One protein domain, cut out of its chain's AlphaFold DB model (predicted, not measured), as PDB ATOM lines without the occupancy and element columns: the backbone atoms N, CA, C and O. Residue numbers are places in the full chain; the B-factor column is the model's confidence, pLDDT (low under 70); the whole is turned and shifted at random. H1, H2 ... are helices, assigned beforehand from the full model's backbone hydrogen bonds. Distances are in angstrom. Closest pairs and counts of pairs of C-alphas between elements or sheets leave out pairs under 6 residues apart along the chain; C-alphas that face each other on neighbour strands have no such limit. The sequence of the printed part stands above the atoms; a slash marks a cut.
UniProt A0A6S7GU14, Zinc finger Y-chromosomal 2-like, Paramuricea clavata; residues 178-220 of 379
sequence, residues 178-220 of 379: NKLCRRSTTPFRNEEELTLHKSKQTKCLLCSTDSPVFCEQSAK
ATOM      1  N   ASN A 178      11.116  30.005   2.124       83.69
ATOM      2  CA  ASN A 178      11.924  30.993   1.430       83.69
ATOM      3  C   ASN A 178      13.209  31.301   2.214       83.69
ATOM      4  O   ASN A 178      13.181  32.036   3.199       83.69
ATOM      5  N   LYS A 179      14.355  30.807   1.728       79.75
ATOM      6  CA  LYS A 179      15.681  30.997   2.350       79.75
ATOM      7  C   LYS A 179      16.123  32.457   2.486       79.75
ATOM      8  O   LYS A 179      16.992  32.745   3.297       79.75
ATOM      9  N   LEU A 180      15.549  33.367   1.696       73.50
ATOM     10  CA  LEU A 180      15.843  34.801   1.778       73.50
ATOM     11  C   LEU A 180      14.954  35.524   2.802       73.50
ATOM     12  O   LEU A 180      15.134  36.709   3.056       73.50
ATOM     13  N   CYS A 181      13.985  34.830   3.401       78.19
ATOM     14  CA  CYS A 181      13.148  35.377   4.456       78.19
ATOM     15  C   CYS A 181      13.884  35.374   5.803       78.19
ATOM     16  O   CYS A 181      14.439  34.349   6.198       78.19
ATOM     17  N   ARG A 182      13.775  36.448   6.596       72.81
ATOM     18  CA  ARG A 182      14.229  36.472   8.003       72.81
ATOM     19  C   ARG A 182      13.562  35.390   8.871       72.81
ATOM     20  O   ARG A 182      14.139  34.904   9.842       72.81
ATOM     21  N   ARG A 183      12.350  34.969   8.501       78.75
ATOM     22  CA  ARG A 183      11.579  33.887   9.143       78.75
ATOM     23  C   ARG A 183      11.966  32.483   8.655       78.75
ATOM     24  O   ARG A 183      11.300  31.512   8.996       78.75
ATOM     25  N   SER A 184      13.034  32.358   7.862       79.25
ATOM     26  CA  SER A 184      13.640  31.057   7.532       79.25
ATOM     27  C   SER A 184      14.519  30.515   8.661       79.25
ATOM     28  O   SER A 184      14.675  29.307   8.795       79.25
ATOM     29  N   THR A 185      15.059  31.398   9.506       72.38
ATOM     30  CA  THR A 185      15.904  31.046  10.662       72.38
ATOM     31  C   THR A 185      15.218  31.299  12.003       72.38
ATOM     32  O   THR A 185      15.734  30.915  13.051       72.38
ATOM     33  N   THR A 186      14.038  31.926  11.986       74.94
ATOM     34  CA  THR A 186      13.234  32.197  13.181       74.94
ATOM     35  C   THR A 186      11.851  31.566  13.032       74.94
ATOM     36  O   THR A 186      11.166  31.850  12.050       74.94
ATOM     37  N   PRO A 187      11.413  30.734  13.989       84.25
ATOM     38  CA  PRO A 187      10.197  29.952  13.817       84.25
ATOM     39  C   PRO A 187       8.916  30.765  14.033       84.25
ATOM     40  O   PRO A 187       8.906  31.790  14.727       84.25
ATOM     41  N   PHE A 188       7.825  30.293  13.433       85.75
ATOM     42  CA  PHE A 188       6.452  30.727  13.699       85.75
ATOM     43  C   PHE A 188       5.891  30.028  14.927       85.75
ATOM     44  O   PHE A 188       6.303  28.920  15.269       85.75
ATOM     45  N   ARG A 189       4.941  30.684  15.600       83.19
ATOM     46  CA  ARG A 189       4.313  30.108  16.789       83.19
ATOM     47  C   ARG A 189       3.428  28.916  16.442       83.19
ATOM     48  O   ARG A 189       3.311  27.985  17.232       83.19
ATOM     49  N   ASN A 190       2.777  28.983  15.286       84.38
ATOM     50  CA  ASN A 190       1.843  27.986  14.786       84.38
ATOM     51  C   ASN A 190       1.738  28.066  13.251       84.38
ATOM     52  O   ASN A 190       2.284  28.970  12.612       84.38
ATOM     53  N   GLU A 191       1.018  27.109  12.668       88.62
ATOM     54  CA  GLU A 191       0.836  26.993  11.217       88.62
ATOM     55  C   GLU A 191      -0.034  28.123  10.631       88.62
ATOM     56  O   GLU A 191       0.141  28.523   9.479       88.62
ATOM     57  N   GLU A 192      -0.953  28.681  11.425       89.19
ATOM     58  CA  GLU A 192      -1.820  29.791  11.006       89.19
ATOM     59  C   GLU A 192      -1.006  31.066  10.748       89.19
ATOM     60  O   GLU A 192      -1.194  31.729   9.728       89.19
ATOM     61  N   GLU A 193      -0.044  31.381  11.620       88.69
ATOM     62  CA  GLU A 193       0.875  32.505  11.431       88.69
ATOM     63  C   GLU A 193       1.769  32.317  10.199       88.69
ATOM     64  O   GLU A 193       1.983  33.276   9.451       88.69
ATOM     65  N   LEU A 194       2.268  31.098   9.955       90.06
ATOM     66  CA  LEU A 194       3.040  30.791   8.747       90.06
ATOM     67  C   LEU A 194       2.178  30.966   7.490       90.06
ATOM     68  O   LEU A 194       2.627  31.554   6.505       90.06
ATOM     69  N   THR A 195       0.929  30.507   7.528       88.75
ATOM     70  CA  THR A 195      -0.024  30.654   6.421       88.75
ATOM     71  C   THR A 195      -0.319  32.127   6.146       88.75
ATOM     72  O   THR A 195      -0.235  32.576   5.000       88.75
ATOM     73  N   LEU A 196      -0.582  32.918   7.190       88.75
ATOM     74  CA  LEU A 196      -0.792  34.357   7.067       88.75
ATOM     75  C   LEU A 196       0.455  35.052   6.500       88.75
ATOM     76  O   LEU A 196       0.341  35.890   5.608       88.75
ATOM     77  N   HIS A 197       1.646  34.682   6.968       87.44
ATOM     78  CA  HIS A 197       2.909  35.186   6.436       87.44
ATOM     79  C   HIS A 197       3.072  34.875   4.944       87.44
ATOM     80  O   HIS A 197       3.346  35.782   4.159       87.44
ATOM     81  N   LYS A 198       2.839  33.621   4.538       86.81
ATOM     82  CA  LYS A 198       2.891  33.200   3.131       86.81
ATOM     83  C   LYS A 198       1.873  33.948   2.274       86.81
ATOM     84  O   LYS A 198       2.193  34.335   1.157       86.81
ATOM     85  N   SER A 199       0.684  34.237   2.804       85.56
ATOM     86  CA  SER A 199      -0.343  34.987   2.069       85.56
ATOM     87  C   SER A 199       0.060  36.437   1.755       85.56
ATOM     88  O   SER A 199      -0.396  37.002   0.765       85.56
ATOM     89  N   LYS A 200       0.941  37.029   2.574       82.75
ATOM     90  CA  LYS A 200       1.476  38.386   2.386       82.75
ATOM     91  C   LYS A 200       2.712  38.432   1.490       82.75
ATOM     92  O   LYS A 200       3.216  39.522   1.218       82.75
ATOM     93  N   GLN A 201       3.224  37.285   1.046       83.31
ATOM     94  CA  GLN A 201       4.380  37.259   0.164       83.31
ATOM     95  C   GLN A 201       4.055  37.950  -1.158       83.31
ATOM     96  O   GLN A 201       3.015  37.723  -1.776       83.31
ATOM     97  N   THR A 202       4.977  38.785  -1.618       80.50
ATOM     98  CA  THR A 202       4.843  39.500  -2.884       80.50
ATOM     99  C   THR A 202       5.883  39.012  -3.878       80.50
ATOM    100  O   THR A 202       6.889  38.417  -3.512       80.50
ATOM    101  N   LYS A 203       5.631  39.235  -5.165       81.06
ATOM    102  CA  LYS A 203       6.547  38.876  -6.251       81.06
ATOM    103  C   LYS A 203       6.963  40.126  -7.022       81.06
ATOM    104  O   LYS A 203       6.254  41.141  -6.982       81.06
ATOM    105  N   CYS A 204       8.100  40.069  -7.710       71.88
ATOM    106  CA  CYS A 204       8.494  41.117  -8.653       71.88
ATOM    107  C   CYS A 204       7.761  40.929  -9.989       71.88
ATOM    108  O   CYS A 204       7.881  39.891 -10.635       71.88
ATOM    109  N   LEU A 205       7.016  41.937 -10.437       70.81
ATOM    110  CA  LEU A 205       6.269  41.859 -11.700       70.81
ATOM    111  C   LEU A 205       7.143  42.100 -12.942       70.81
ATOM    112  O   LEU A 205       6.673  41.895 -14.056       70.81
ATOM    113  N   LEU A 206       8.393  42.539 -12.758       66.12
ATOM    114  CA  LEU A 206       9.331  42.842 -13.843       66.12
ATOM    115  C   LEU A 206      10.306  41.690 -14.139       66.12
ATOM    116  O   LEU A 206      10.912  41.667 -15.207       66.12
ATOM    117  N   CYS A 207      10.453  40.726 -13.227       76.06
ATOM    118  CA  CYS A 207      11.264  39.532 -13.455       76.06
ATOM    119  C   CYS A 207      10.443  38.454 -14.178       76.06
ATOM    120  O   CYS A 207       9.490  37.910 -13.620       76.06
ATOM    121  N   SER A 208      10.833  38.128 -15.411       59.41
ATOM    122  CA  SER A 208      10.071  37.253 -16.317       59.41
ATOM    123  C   SER A 208      10.273  35.746 -16.096       59.41
ATOM    124  O   SER A 208       9.488  34.950 -16.605       59.41
ATOM    125  N   THR A 209      11.294  35.330 -15.346       51.03
ATOM    126  CA  THR A 209      11.603  33.916 -15.061       51.03
ATOM    127  C   THR A 209      12.006  33.778 -13.598       51.03
ATOM    128  O   THR A 209      12.909  34.485 -13.161       51.03
ATOM    129  N   ASP A 210      11.308  32.920 -12.847       62.59
ATOM    130  CA  ASP A 210      11.453  32.749 -11.393       62.59
ATOM    131  C   ASP A 210      11.397  34.059 -10.611       62.59
ATOM    132  O   ASP A 210      12.325  34.436  -9.897       62.59
ATOM    133  N   SER A 211      10.268  34.763 -10.758       64.88
ATOM    134  CA  SER A 211      10.023  36.002 -10.029       64.88
ATOM    135  C   SER A 211      10.287  35.798  -8.529       64.88
ATOM    136  O   SER A 211       9.583  34.997  -7.894       64.88
ATOM    137  N   PRO A 212      11.296  36.490  -7.965       71.31
ATOM    138  CA  PRO A 212      11.681  36.303  -6.580       71.31
ATOM    139  C   PRO A 212      10.491  36.587  -5.668       71.31
ATOM    140  O   PRO A 212       9.747  37.556  -5.853       71.31
ATOM    141  N   VAL A 213      10.294  35.697  -4.698       81.50
ATOM    142  CA  VAL A 213       9.266  35.843  -3.671       81.50
ATOM    143  C   VAL A 213       9.858  36.649  -2.524       81.50
ATOM    144  O   VAL A 213      10.878  36.275  -1.947       81.50
ATOM    145  N   PHE A 214       9.195  37.739  -2.168       82.69
ATOM    146  CA  PHE A 214       9.573  38.630  -1.085       82.69
ATOM    147  C   PHE A 214       8.605  38.456   0.070       82.69
ATOM    148  O   PHE A 214       7.394  38.614  -0.078       82.69
ATOM    149  N   CYS A 215       9.157  38.134   1.232       81.75
ATOM    150  CA  CYS A 215       8.391  38.027   2.469       81.75
ATOM    151  C   CYS A 215       8.327  39.351   3.242       81.75
ATOM    152  O   CYS A 215       7.534  39.479   4.169       81.75
ATOM    153  N   GLU A 216       9.173  40.309   2.868       73.88
ATOM    154  CA  GLU A 216       9.275  41.641   3.456       73.88
ATOM    155  C   GLU A 216       9.297  42.666   2.328       73.88
ATOM    156  O   GLU A 216       9.924  42.442   1.285       73.88
ATOM    157  N   GLN A 217       8.615  43.793   2.525       69.00
ATOM    158  CA  GLN A 217       8.576  44.826   1.504       69.00
ATOM    159  C   GLN A 217       9.951  45.468   1.299       69.00
ATOM    160  O   GLN A 217      10.341  45.683   0.157       69.00
ATOM    161  N   SER A 218      10.699  45.747   2.365       64.50
ATOM    162  CA  SER A 218      12.046  46.331   2.289       64.50
ATOM    163  C   SER A 218      12.953  45.556   1.326       64.50
ATOM    164  O   SER A 218      13.596  46.146   0.462       64.50
ATOM    165  N   ALA A 219      12.919  44.221   1.388       71.00
ATOM    166  CA  ALA A 219      13.655  43.349   0.474       71.00
ATOM    167  C   ALA A 219      13.192  43.489  -0.987       71.00
ATOM    168  O   ALA A 219      14.012  43.467  -1.904       71.00
ATOM    169  N   LYS A 220      11.884  43.665  -1.217       74.31
ATOM    170  CA  LYS A 220      11.340  43.949  -2.550       74.31
ATOM    171  C   LYS A 220      11.773  45.324  -3.051       74.31
ATOM    172  O   LYS A 220      12.143  45.443  -4.211       74.31
TER     173      LYS A 220
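AT A GLANCE: This is residues 178 to 220 of the 379 residues of the protein "Zinc finger Y-chromosomal 2-like" of Paramuricea clavata (UniProt A0A6S7GU14). With little regular structure, this is mostly a winding stretch of chain: the printed part runs out through residues 178 to 190 and turns into one helix, H1, after which a long loop folds back on itself and leads to a single short turn of helix, H2. The tip of that loop, residues 205 to 210, sticks out at the far end from Arg 189. The printed part has 43 residues, 13 of them in the two named helices, with no named strand; its class is all helix. It is only just loose, close to compact, with a radius of gyration of the C-alphas of 11.2 A, and elongated, spanning 34 by 18 by 17 A.

HOW THE PARTS SIT: H1, residues 191 to 199, and H2, residues 217 to 220, are apart. Between them, residues 202 to 203 pair antiparallel with residues 213 to 214, and residues 205 to 210 stand free. Every O i to N i+4 pair in H1 is within hydrogen-bond range; H2 is too short for such a pair.

IN THESE COORDINATES: H1 measures 12.2 A from C-alpha 191 at (0.836, 26.993, 11.217) to C-alpha 199. H2 ends at C-alpha 220, (11.340, 43.949, -2.550).

THE WHOLE: The C-alphas of Arg 189 and Ser 208, the two farthest apart, are 34.4 A apart. The link from H1 to H2 is long, and the printed part has no cut. Confidence is low at residues 206, 208 to 211 and 217 to 218.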